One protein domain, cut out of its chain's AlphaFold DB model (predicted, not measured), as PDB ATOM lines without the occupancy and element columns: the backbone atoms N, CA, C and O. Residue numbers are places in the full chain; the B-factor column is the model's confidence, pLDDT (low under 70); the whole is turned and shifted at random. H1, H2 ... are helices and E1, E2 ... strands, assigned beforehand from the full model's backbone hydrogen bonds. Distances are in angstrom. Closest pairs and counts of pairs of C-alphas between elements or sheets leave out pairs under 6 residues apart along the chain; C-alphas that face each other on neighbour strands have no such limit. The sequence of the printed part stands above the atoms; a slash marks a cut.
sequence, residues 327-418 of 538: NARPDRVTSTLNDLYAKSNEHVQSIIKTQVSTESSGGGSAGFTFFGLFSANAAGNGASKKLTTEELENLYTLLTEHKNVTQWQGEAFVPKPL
ATOM      1  N   ASN A 327     183.888 170.485 145.419       51.31
ATOM      2  CA  ASN A 327     184.609 170.905 146.627       51.31
ATOM      3  C   ASN A 327     185.328 172.257 146.474       51.31
ATOM      4  O   ASN A 327     185.760 172.835 147.464       51.31
ATOM      5  N   ALA A 328     185.433 172.798 145.258       59.72
ATOM      6  CA  ALA A 328     186.048 174.105 145.008       59.72
ATOM      7  C   ALA A 328     185.026 175.260 144.964       59.72
ATOM      8  O   ALA A 328     185.419 176.415 144.781       59.72
ATOM      9  N   ARG A 329     183.722 174.968 145.115       73.19
ATOM     10  CA  ARG A 329     182.637 175.941 144.922       73.19
ATOM     11  C   ARG A 329     182.537 176.911 146.112       73.19
ATOM     12  O   ARG A 329     182.204 176.473 147.218       73.19
ATOM     13  N   PRO A 330     182.776 178.223 145.924       78.56
ATOM     14  CA  PRO A 330     182.834 179.178 147.033       78.56
ATOM     15  C   PRO A 330     181.550 179.260 147.870       78.56
ATOM     16  O   PRO A 330     181.622 179.405 149.087       78.56
ATOM     17  N   ASP A 331     180.377 179.130 147.250       78.31
ATOM     18  CA  ASP A 331     179.074 179.151 147.927       78.31
ATOM     19  C   ASP A 331     178.845 177.905 148.802       78.31
ATOM     20  O   ASP A 331     178.440 178.050 149.957       78.31
ATOM     21  N   ARG A 332     179.176 176.694 148.323       80.25
ATOM     22  CA  ARG A 332     179.075 175.462 149.132       80.25
ATOM     23  C   ARG A 332     180.023 175.503 150.312       80.25
ATOM     24  O   ARG A 332     179.586 175.255 151.430       80.25
ATOM     25  N   VAL A 333     181.275 175.896 150.080       80.19
ATOM     26  CA  VAL A 333     182.265 176.054 151.150       80.19
ATOM     27  C   VAL A 333     181.757 177.039 152.202       80.19
ATOM     28  O   VAL A 333     181.808 176.742 153.392       80.19
ATOM     29  N   THR A 334     181.199 178.186 151.795       83.19
ATOM     30  CA  THR A 334     180.650 179.157 152.758       83.19
ATOM     31  C   THR A 334     179.429 178.629 153.501       83.19
ATOM     32  O   THR A 334     179.321 178.859 154.702       83.19
ATOM     33  N   SER A 335     178.552 177.867 152.840       84.38
ATOM     34  CA  SER A 335     177.414 177.210 153.491       84.38
ATOM     35  C   SER A 335     177.885 176.210 154.543       84.38
ATOM     36  O   SER A 335     177.434 176.267 155.682       84.38
ATOM     37  N   THR A 336     178.841 175.340 154.204       83.44
ATOM     38  CA  THR A 336     179.388 174.342 155.133       83.44
ATOM     39  C   THR A 336     180.127 174.999 156.298       83.44
ATOM     40  O   THR A 336     179.950 174.586 157.443       83.44
ATOM     41  N   LEU A 337     180.904 176.059 156.042       83.12
ATOM     42  CA  LEU A 337     181.556 176.845 157.092       83.12
ATOM     43  C   LEU A 337     180.534 177.484 158.038       83.12
ATOM     44  O   LEU A 337     180.720 177.429 159.252       83.12
ATOM     45  N   ASN A 338     179.448 178.053 157.510       86.56
ATOM     46  CA  ASN A 338     178.392 178.659 158.319       86.56
ATOM     47  C   ASN A 338     177.604 177.613 159.123       86.56
ATOM     48  O   ASN A 338     177.302 177.856 160.290       86.56
ATOM     49  N   ASP A 339     177.335 176.436 158.553       85.62
ATOM     50  CA  ASP A 339     176.677 175.331 159.257       85.62
ATOM     51  C   ASP A 339     177.535 174.806 160.415       85.62
ATOM     52  O   ASP A 339     177.034 174.591 161.522       85.62
ATOM     53  N   LEU A 340     178.840 174.622 160.187       83.31
ATOM     54  CA  LEU A 340     179.789 174.208 161.225       83.31
ATOM     55  C   LEU A 340     179.970 175.298 162.285       83.31
ATOM     56  O   LEU A 340     179.986 175.001 163.480       83.31
ATOM     57  N   TYR A 341     180.027 176.566 161.874       82.38
ATOM     58  CA  TYR A 341     180.088 177.707 162.781       82.38
ATOM     59  C   TYR A 341     178.836 177.791 163.672       82.38
ATOM     60  O   TYR A 341     178.963 177.904 164.892       82.38
ATOM     61  N   ALA A 342     177.635 177.638 163.105       84.06
ATOM     62  CA  ALA A 342     176.372 177.649 163.846       84.06
ATOM     63  C   ALA A 342     176.227 176.456 164.808       84.06
ATOM     64  O   ALA A 342     175.602 176.578 165.861       84.06
ATOM     65  N   LYS A 343     176.812 175.302 164.463       83.00
ATOM     66  CA  LYS A 343     176.875 174.119 165.337       83.00
ATOM     67  C   LYS A 343     177.955 174.215 166.418       83.00
ATOM     68  O   LYS A 343     177.902 173.432 167.363       83.00
ATOM     69  N   SER A 344     178.925 175.118 166.282       79.06
ATOM     70  CA  SER A 344     180.044 175.261 167.217       79.06
ATOM     71  C   SER A 344     179.663 176.009 168.498       79.06
ATOM     72  O   SER A 344     178.706 176.783 168.532       79.06
ATOM     73  N   ASN A 345     180.419 175.778 169.575       81.50
ATOM     74  CA  ASN A 345     180.200 176.462 170.848       81.50
ATOM     75  C   ASN A 345     180.724 177.917 170.818       81.50
ATOM     76  O   ASN A 345     181.573 178.267 169.996       81.50
ATOM     77  N   GLU A 346     180.264 178.763 171.748       80.00
ATOM     78  CA  GLU A 346     180.638 180.191 171.805       80.00
ATOM     79  C   GLU A 346     182.156 180.422 171.872       80.00
ATOM     80  O   GLU A 346     182.675 181.396 171.326       80.00
ATOM     81  N   HIS A 347     182.888 179.506 172.509       76.31
ATOM     82  CA  HIS A 347     184.334 179.614 172.656       76.31
ATOM     83  C   HIS A 347     185.056 179.370 171.321       76.31
ATOM     84  O   HIS A 347     185.921 180.156 170.938       76.31
ATOM     85  N   VAL A 348     184.640 178.358 170.553       78.81
ATOM     86  CA  VAL A 348     185.124 178.084 169.190       78.81
ATOM     87  C   VAL A 348     184.774 179.243 168.252       78.81
ATOM     88  O   VAL A 348     185.646 179.725 167.527       78.81
ATOM     89  N   GLN A 349     183.548 179.768 168.327       80.62
ATOM     90  CA  GLN A 349     183.139 180.941 167.545       80.62
ATOM     91  C   GLN A 349     184.011 182.170 167.845       80.62
ATOM     92  O   GLN A 349     184.399 182.890 166.925       80.62
ATOM     93  N   SER A 350     184.362 182.404 169.115       78.31
ATOM     94  CA  SER A 350     185.202 183.541 169.519       78.31
ATOM     95  C   SER A 350     186.623 183.470 168.949       78.31
ATOM     96  O   SER A 350     187.169 184.487 168.512       78.31
ATOM     97  N   ILE A 351     187.201 182.267 168.874       76.00
ATOM     98  CA  ILE A 351     188.526 182.044 168.287       76.00
ATOM     99  C   ILE A 351     188.481 182.290 166.782       76.00
ATOM    100  O   ILE A 351     189.343 182.998 166.264       76.00
ATOM    101  N   ILE A 352     187.452 181.781 166.098       77.88
ATOM    102  CA  ILE A 352     187.251 182.008 164.659       77.88
ATOM    103  C   ILE A 352     187.112 183.506 164.378       77.88
ATOM    104  O   ILE A 352     187.840 184.037 163.541       77.88
ATOM    105  N   LYS A 353     186.257 184.221 165.124       79.19
ATOM    106  CA  LYS A 353     186.097 185.677 164.978       79.19
ATOM    107  C   LYS A 353     187.414 186.416 165.161       79.19
ATOM    108  O   LYS A 353     187.754 187.253 164.330       79.19
ATOM    109  N   THR A 354     188.152 186.114 166.227       74.25
ATOM    110  CA  THR A 354     189.402 186.816 166.550       74.25
ATOM    111  C   THR A 354     190.443 186.591 165.459       74.25
ATOM    112  O   THR A 354     191.046 187.543 164.978       74.25
ATOM    113  N   GLN A 355     190.612 185.352 165.003       71.75
ATOM    114  CA  GLN A 355     191.628 184.995 164.015       71.75
ATOM    115  C   GLN A 355     191.302 185.546 162.625       71.75
ATOM    116  O   GLN A 355     192.120 186.251 162.036       71.75
ATOM    117  N   VAL A 356     190.079 185.331 162.136       71.94
ATOM    118  CA  VAL A 356     189.692 185.794 160.796       71.94
ATOM    119  C   VAL A 356     189.608 187.331 160.728       71.94
ATOM    120  O   VAL A 356     189.870 187.913 159.676       71.94
ATOM    121  N   SER A 357     189.335 188.008 161.854       64.56
ATOM    122  CA  SER A 357     189.377 189.482 161.942       64.56
ATOM    123  C   SER A 357     190.792 190.050 162.103       64.56
ATOM    124  O   SER A 357     191.039 191.178 161.689       64.56
ATOM    125  N   THR A 358     191.734 189.304 162.691       60.66
ATOM    126  CA  THR A 358     193.134 189.757 162.820       60.66
ATOM    127  C   THR A 358     193.844 189.667 161.468       60.66
ATOM    128  O   THR A 358     194.561 190.585 161.070       60.66
ATOM    129  N   GLU A 359     193.570 188.615 160.694       54.44
ATOM    130  CA  GLU A 359     194.170 188.413 159.372       54.44
ATOM    131  C   GLU A 359     193.683 189.397 158.293       54.44
ATOM    132  O   GLU A 359     194.416 189.652 157.337       54.44
ATOM    133  N   SER A 360     192.493 189.996 158.433       49.81
ATOM    134  CA  SER A 360     191.997 191.021 157.498       49.81
ATOM    135  C   SER A 360     192.664 192.394 157.675       49.81
ATOM    136  O   SER A 360     192.524 193.254 156.807       49.81
ATOM    137  N   SER A 361     193.418 192.595 158.764       42.72
ATOM    138  CA  SER A 361     194.018 193.883 159.151       42.72
ATOM    139  C   SER A 361     195.515 194.036 158.837       42.72
ATOM    140  O   SER A 361     196.121 195.027 159.233       42.72
ATOM    141  N   GLY A 362     196.108 193.108 158.076       39.91
ATOM    142  CA  GLY A 362     197.465 193.261 157.543       39.91
ATOM    143  C   GLY A 362     198.552 193.325 158.622       39.91
ATOM    144  O   GLY A 362     199.180 194.359 158.814       39.91
ATOM    145  N   GLY A 363     198.818 192.210 159.306       32.88
ATOM    146  CA  GLY A 363     199.992 192.112 160.178       32.88
ATOM    147  C   GLY A 363     199.987 190.903 161.109       32.88
ATOM    148  O   GLY A 363     199.318 190.919 162.133       32.88
ATOM    149  N   GLY A 364     200.799 189.891 160.780       33.88
ATOM    150  CA  GLY A 364     201.202 188.810 161.688       33.88
ATOM    151  C   GLY A 364     200.288 187.580 161.702       33.88
ATOM    152  O   GLY A 364     199.253 187.567 162.361       33.88
ATOM    153  N   SER A 365     200.714 186.494 161.045       38.47
ATOM    154  CA  SER A 365     200.087 185.177 161.200       38.47
ATOM    155  C   SER A 365     200.521 184.542 162.529       38.47
ATOM    156  O   SER A 365     201.519 183.820 162.592       38.47
ATOM    157  N   ALA A 366     199.781 184.794 163.608       42.50
ATOM    158  CA  ALA A 366     199.789 183.870 164.736       42.50
ATOM    159  C   ALA A 366     199.030 182.617 164.278       42.50
ATOM    160  O   ALA A 366     197.815 182.658 164.121       42.50
ATOM    161  N   GLY A 367     199.766 181.549 163.964       48.38
ATOM    162  CA  GLY A 367     199.236 180.353 163.310       48.38
ATOM    163  C   GLY A 367     197.962 179.824 163.969       48.38
ATOM    164  O   GLY A 367     197.963 179.423 165.133       48.38
ATOM    165  N   PHE A 368     196.881 179.799 163.193       59.84
ATOM    166  CA  PHE A 368     195.678 179.037 163.492       59.84
ATOM    167  C   PHE A 368     196.072 177.560 163.632       59.84
ATOM    168  O   PHE A 368     196.584 176.968 162.686       59.84
ATOM    169  N   THR A 369     195.900 176.963 164.815       63.91
ATOM    170  CA  THR A 369     196.277 175.559 165.053       63.91
ATOM    171  C   THR A 369     195.055 174.716 165.371       63.91
ATOM    172  O   THR A 369     194.229 175.071 166.212       63.91
ATOM    173  N   PHE A 370     194.983 173.551 164.730       60.81
ATOM    174  CA  PHE A 370     193.962 172.532 164.970       60.81
ATOM    175  C   PHE A 370     193.802 172.195 166.467       60.81
ATOM    176  O   PHE A 370     192.690 172.133 166.991       60.81
ATOM    177  N   PHE A 371     194.922 172.092 167.195       60.50
ATOM    178  CA  PHE A 371     194.935 171.851 168.642       60.50
ATOM    179  C   PHE A 371     194.258 172.962 169.462       60.50
ATOM    180  O   PHE A 371     193.604 172.665 170.463       60.50
ATOM    181  N   GLY A 372     194.363 174.226 169.036       67.50
ATOM    182  CA  GLY A 372     193.677 175.350 169.675       67.50
ATOM    183  C   GLY A 372     192.154 175.266 169.534       67.50
ATOM    184  O   GLY A 372     191.436 175.492 170.508       67.50
ATOM    185  N   LEU A 373     191.656 174.854 168.360       70.31
ATOM    186  CA  LEU A 373     190.223 174.624 168.122       70.31
ATOM    187  C   LEU A 373     189.680 173.477 168.979       70.31
ATOM    188  O   LEU A 373     188.611 173.587 169.581       70.31
ATOM    189  N   PHE A 374     190.437 172.383 169.054       69.56
ATOM    190  CA  PHE A 374     190.063 171.199 169.818       69.56
ATOM    191  C   PHE A 374     189.988 171.489 171.322       69.56
ATOM    192  O   PHE A 374     189.014 171.131 171.987       69.56
ATOM    193  N   SER A 375     190.994 172.195 171.850       69.12
ATOM    194  CA  SER A 375     191.031 172.631 173.249       69.12
ATOM    195  C   SER A 375     189.845 173.541 173.586       69.12
ATOM    196  O   SER A 375     189.179 173.341 174.603       69.12
ATOM    197  N   ALA A 376     189.505 174.472 172.693       67.62
ATOM    198  CA  ALA A 376     188.366 175.364 172.870       67.62
ATOM    199  C   ALA A 376     187.011 174.645 172.811       67.62
ATOM    200  O   ALA A 376     186.097 174.958 173.580       67.62
ATOM    201  N   ASN A 377     186.881 173.641 171.942       73.50
ATOM    202  CA  ASN A 377     185.679 172.816 171.876       73.50
ATOM    203  C   ASN A 377     185.485 171.991 173.165       73.50
ATOM    204  O   ASN A 377     184.363 171.840 173.656       73.50
ATOM    205  N   ALA A 378     186.585 171.513 173.761       67.75
ATOM    206  CA  ALA A 378     186.572 170.800 175.035       67.75
ATOM    207  C   ALA A 378     186.236 171.718 176.230       67.75
ATOM    208  O   ALA A 378     185.443 171.313 177.083       67.75
ATOM    209  N   ALA A 379     186.778 172.943 176.251       65.56
ATOM    210  CA  ALA A 379     186.648 173.926 177.336       65.56
ATOM    211  C   ALA A 379     185.282 174.641 177.413       65.56
ATOM    212  O   ALA A 379     184.982 175.288 178.417       65.56
ATOM    213  N   GLY A 380     184.439 174.532 176.380       61.12
ATOM    214  CA  GLY A 380     183.093 175.111 176.379       61.12
ATOM    215  C   GLY A 380     182.202 174.502 177.469       61.12
ATOM    216  O   GLY A 380     181.815 173.336 177.382       61.12
ATOM    217  N   ASN A 381     181.865 175.309 178.479       51.38
ATOM    218  CA  ASN A 381     181.144 174.912 179.697       51.38
ATOM    219  C   ASN A 381     179.614 175.116 179.608       51.38
ATOM    220  O   ASN A 381     178.959 175.437 180.597       51.38
ATOM    221  N   GLY A 382     179.032 174.948 178.418       53.22
ATOM    222  CA  GLY A 382     177.596 175.123 178.174       53.22
ATOM    223  C   GLY A 382     176.939 173.858 177.627       53.22
ATOM    224  O   GLY A 382     177.574 173.088 176.911       53.22
ATOM    225  N   ALA A 383     175.644 173.674 177.905       47.03
ATOM    226  CA  ALA A 383     174.794 172.595 177.379       47.03
ATOM    227  C   ALA A 383     174.540 172.667 175.849       47.03
ATOM    228  O   ALA A 383     173.606 172.049 175.337       47.03
ATOM    229  N   SER A 384     175.350 173.430 175.114       55.19
ATOM    230  CA  SER A 384     175.252 173.616 173.668       55.19
ATOM    231  C   SER A 384     176.040 172.539 172.915       55.19
ATOM    232  O   SER A 384     177.029 172.003 173.415       55.19
ATOM    233  N   LYS A 385     175.577 172.229 171.695       61.03
ATOM    234  CA  LYS A 385     176.135 171.210 170.790       61.03
ATOM    235  C   LYS A 385     177.654 171.385 170.646       61.03
ATOM    236  O   LYS A 385     178.117 172.418 170.177       61.03
ATOM    237  N   LYS A 386     178.425 170.384 171.075       71.38
ATOM    238  CA  LYS A 386     179.863 170.293 170.790       71.38
ATOM    239  C   LYS A 386     180.035 169.655 169.414       71.38
ATOM    240  O   LYS A 386     179.343 168.683 169.119       71.38
ATOM    241  N   LEU A 387     180.952 170.189 168.608       74.81
ATOM    242  CA  LEU A 387     181.335 169.561 167.341       74.81
ATOM    243  C   LEU A 387     182.055 168.239 167.617       74.81
ATOM    244  O   LEU A 387     182.770 168.123 168.621       74.81
ATOM    245  N   THR A 388     181.892 167.257 166.734       79.50
ATOM    246  CA  THR A 388     182.716 166.043 166.766       79.50
ATOM    247  C   THR A 388     184.164 166.361 166.378       79.50
ATOM    248  O   THR A 388     184.483 167.430 165.858       79.50
ATOM    249  N   THR A 389     185.074 165.425 166.644       76.00
ATOM    250  CA  THR A 389     186.484 165.548 166.244       76.00
ATOM    251  C   THR A 389     186.646 165.652 164.727       76.00
ATOM    252  O   THR A 389     187.459 166.439 164.259       76.00
ATOM    253  N   GLU A 390     185.822 164.924 163.974       79.75
ATOM    254  CA  GLU A 390     185.781 164.949 162.508       79.75
ATOM    255  C   GLU A 390     185.212 166.275 161.977       79.75
ATOM    256  O   GLU A 390     185.748 166.862 161.043       79.75
ATOM    257  N   GLU A 391     184.170 166.818 162.615       79.94
ATOM    258  CA  GLU A 391     183.622 168.132 162.257       79.94
ATOM    259  C   GLU A 391     184.617 169.275 162.525       79.94
ATOM    260  O   GLU A 391     184.653 170.248 161.772       79.94
ATOM    261  N   LEU A 392     185.442 169.163 163.571       77.81
ATOM    262  CA  LEU A 392     186.525 170.112 163.852       77.81
ATOM    263  C   LEU A 392     187.657 170.032 162.827       77.81
ATOM    264  O   LEU A 392     188.215 171.064 162.460       77.81
ATOM    265  N   GLU A 393     188.010 168.824 162.391       80.06
ATOM    266  CA  GLU A 393     189.024 168.604 161.357       80.06
ATOM    267  C   GLU A 393     188.556 169.177 160.025       80.06
ATOM    268  O   GLU A 393     189.269 169.983 159.433       80.06
ATOM    269  N   ASN A 394     187.307 168.902 159.649       82.44
ATOM    270  CA  ASN A 394     186.672 169.486 158.472       82.44
ATOM    271  C   ASN A 394     186.584 171.017 158.545       82.44
ATOM    272  O   ASN A 394     186.814 171.705 157.557       82.44
ATOM    273  N   LEU A 395     186.272 171.587 159.711       80.81
ATOM    274  CA  LEU A 395     186.255 173.040 159.883       80.81
ATOM    275  C   LEU A 395     187.653 173.646 159.700       80.81
ATOM    276  O   LEU A 395     187.796 174.689 159.061       80.81
ATOM    277  N   TYR A 396     188.680 173.001 160.260       80.12
ATOM    278  CA  TYR A 396     190.063 173.445 160.132       80.12
ATOM    279  C   TYR A 396     190.532 173.390 158.677       80.12
ATOM    280  O   TYR A 396     191.002 174.408 158.171       80.12
ATOM    281  N   THR A 397     190.352 172.251 157.999       81.88
ATOM    282  CA  THR A 397     190.762 172.072 156.599       81.88
ATOM    283  C   THR A 397     190.073 173.085 155.693       81.88
ATOM    284  O   THR A 397     190.761 173.794 154.960       81.88
ATOM    285  N   LEU A 398     188.754 173.274 155.832       81.06
ATOM    286  CA  LEU A 398     188.002 174.246 155.032       81.06
ATOM    287  C   LEU A 398     188.481 175.691 155.241       81.06
ATOM    288  O   LEU A 398     188.572 176.455 154.277       81.06
ATOM    289  N   LEU A 399     188.810 176.078 156.478       78.75
ATOM    290  CA  LEU A 399     189.329 177.416 156.781       78.75
ATOM    291  C   LEU A 399     190.732 177.640 156.205       78.75
ATOM    292  O   LEU A 399     191.020 178.738 155.724       78.75
ATOM    293  N   THR A 400     191.598 176.625 156.233       76.69
ATOM    294  CA  THR A 400     192.964 176.734 155.699       76.69
ATOM    295  C   THR A 400     193.023 176.644 154.176       76.69
ATOM    296  O   THR A 400     193.708 177.452 153.550       76.69
ATOM    297  N   GLU A 401     192.302 175.703 153.567       78.81
ATOM    298  CA  GLU A 401     192.393 175.409 152.131       78.81
ATOM    299  C   GLU A 401     191.622 176.427 151.285       78.81
ATOM    300  O   GLU A 401     192.082 176.838 150.219       78.81
ATOM    301  N   HIS A 402     190.483 176.921 151.781       77.00
ATOM    302  CA  HIS A 402     189.596 177.802 151.016       77.00
ATOM    303  C   HIS A 402     189.632 179.271 151.455       77.00
ATOM    304  O   HIS A 402     188.774 180.070 151.062       77.00
ATOM    305  N   LYS A 403     190.668 179.680 152.194       74.94
ATOM    306  CA  LYS A 403     190.902 181.082 152.593       74.94
ATOM    307  C   LYS A 403     190.906 182.059 151.410       74.94
ATOM    308  O   LYS A 403     190.537 183.230 151.538       74.94
ATOM    309  N   ASN A 404     191.310 181.591 150.233       72.44
ATOM    310  CA  ASN A 404     191.405 182.418 149.031       72.44
ATOM    311  C   ASN A 404     190.047 182.682 148.362       72.44
ATOM    312  O   ASN A 404     189.939 183.644 147.607       72.44
ATOM    313  N   VAL A 405     189.007 181.901 148.681       74.94
ATOM    314  CA  VAL A 405     187.681 181.992 148.043       74.94
ATOM    315  C   VAL A 405     186.559 182.430 148.991       74.94
ATOM    316  O   VAL A 405     185.468 182.764 148.532       74.94
ATOM    317  N   THR A 406     186.819 182.504 150.299       77.25
ATOM    318  CA  THR A 406     185.849 182.934 151.319       77.25
ATOM    319  C   THR A 406     186.290 184.220 152.028       77.25
ATOM    320  O   THR A 406     187.480 184.531 152.119       77.25
ATOM    321  N   GLN A 407     185.324 185.013 152.496       83.00
ATOM    322  CA  GLN A 407     185.536 186.218 153.305       83.00
ATOM    323  C   GLN A 407     184.598 186.227 154.513       83.00
ATOM    324  O   GLN A 407     183.444 185.815 154.416       83.00
ATOM    325  N   TRP A 408     185.076 186.730 155.647       81.56
ATOM    326  CA  TRP A 408     184.258 186.928 156.843       81.56
ATOM    327  C   TRP A 408     183.680 188.342 156.856       81.56
ATOM    328  O   TRP A 408     184.434 189.311 156.806       81.56
ATOM    329  N   GLN A 409     182.353 188.466 156.943       78.00
ATOM    330  CA  GLN A 409     181.658 189.761 157.009       78.00
ATOM    331  C   GLN A 409     181.258 190.167 158.441       78.00
ATOM    332  O   GLN A 409     180.392 191.014 158.631       78.00
ATOM    333  N   GLY A 410     181.871 189.572 159.467       71.38
ATOM    334  CA  GLY A 410     181.595 189.887 160.877       71.38
ATOM    335  C   GLY A 410     180.581 188.947 161.533       71.38
ATOM    336  O   GLY A 410     180.751 188.600 162.704       71.38
ATOM    337  N   GLU A 411     179.583 188.485 160.778       77.56
ATOM    338  CA  GLU A 411     178.535 187.571 161.270       77.56
ATOM    339  C   GLU A 411     178.539 186.201 160.583       77.56
ATOM    340  O   GLU A 411     178.225 185.200 161.224       77.56
ATOM    341  N   ALA A 412     178.926 186.148 159.307       83.31
ATOM    342  CA  ALA A 412     178.944 184.929 158.507       83.31
ATOM    343  C   ALA A 412     180.095 184.934 157.490       83.31
ATOM    344  O   ALA A 412     180.631 185.988 157.117       83.31
ATOM    345  N   PHE A 413     180.439 183.738 157.013       83.25
ATOM    346  CA  PHE A 413     181.281 183.550 155.839       83.25
ATOM    347  C   PHE A 413     180.460 183.790 154.573       83.25
ATOM    348  O   PHE A 413     179.375 183.234 154.404       83.25
ATOM    349  N   VAL A 414     181.003 184.599 153.668       83.00
ATOM    350  CA  VAL A 414     180.419 184.936 152.366       83.00
ATOM    351  C   VAL A 414     181.457 184.637 151.279       83.00
ATOM    352  O   VAL A 414     182.658 184.763 151.541       83.00
ATOM    353  N   PRO A 415     181.055 184.239 150.059       82.62
ATOM    354  CA  PRO A 415     181.994 184.080 148.957       82.62
ATOM    355  C   PRO A 415     182.747 185.381 148.671       82.62
ATOM    356  O   PRO A 415     182.166 186.472 148.705       82.62
ATOM    357  N   LYS A 416     184.043 185.286 148.367       80.69
ATOM    358  CA  LYS A 416     184.781 186.434 147.830       80.69
ATOM    359  C   LYS A 416     184.241 186.776 146.437       80.69
ATOM    360  O   LYS A 416     184.007 185.860 145.644       80.69
ATOM    361  N   PRO A 417     184.058 188.069 146.115       74.50
ATOM    362  CA  PRO A 417     183.645 188.474 144.782       74.50
ATOM    363  C   PRO A 417     184.690 188.039 143.746       74.50
ATOM    364  O   PRO A 417     185.827 188.507 143.775       74.50
ATOM    365  N   LEU A 418     184.305 187.158 142.829       74.94
ATOM    366  CA  LEU A 418     185.105 186.775 141.669       74.94
ATOM    367  C   LEU A 418     184.661 187.608 140.470       74.94
ATOM    368  O   LEU A 418     183.473 187.902 140.325       74.94
TER     369      LEU A 418
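This is residues 327 to 418 of the 538 residues of an uncharacterized protein of Hypsibius dujardini (UniProt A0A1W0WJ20). What is the main picture? Four tilted helices go round a ring in the order H1, H2, H3, H4, each running opposite to the next, and H1 and H2 splay as a V with the small strand hairpin E1 E2 at its open end. What is it made of? The printed part has 92 residues, mostly helix by its named elements, with helices H1 to H4 and then antiparallel strands E1 and E2. How large is it? It is compact, with a radius of gyration of the C-alphas of 12.7 A and spans of 39 by 29 by 20 A.

What does H1 meet? H1, residues 330 to 343, touches H4, residues 389 to 401, closest at the C-alphas of Leu 337 and Leu 395, 6.7 A, opposite ways at a tilt of 38 degrees, only just steep. H1 and H2, residues 346 to 359, are close but not clearly touching: the closest C-alphas, Tyr 341 and Gln 349, are 6.5 A apart. And H3? H3, residues 370 to 379, forms helical hairpins with H2, which touches it with residues 347 to 351 alone, closest at C-alphas 348 and 376, 5.6 A, and with H4, closest at C-alphas 370 and 396, 6.3 A. How do the strands pair? E1, residues 406 to 408, and E2, residues 413 to 415, are an antiparallel hairpin, with N 407 and O 414 at 2.8 A, within hydrogen-bond range. The closest C-alphas of H1 and E2, Pro 330 and Pro 415, are 5.3 A apart. Are the helix backbones complete? In H1, H2, H3 and H4 every O i to N i+4 pair is within hydrogen-bond range.

Where does H1 begin? Its C-alpha 330 is at (182.834, 179.178, 147.033). How long are the helices? From first to last C-alpha, H1 measures 19.9 A, H2 20.1 A, H3 14.4 A and H4 18.2 A. Where does E2 end? C-alpha 415 is at (181.994, 184.080, 148.957).

Which C-alphas are farthest apart? Those of Asn 381 and Leu 418, 40.0 A. Is there a cut or a long link? The printed part has no cut, and no link is long. Where is confidence low? The model's pLDDT is under 70 at residues 327 to 328, 357 to 372, 374 to 376 and 378 to 385.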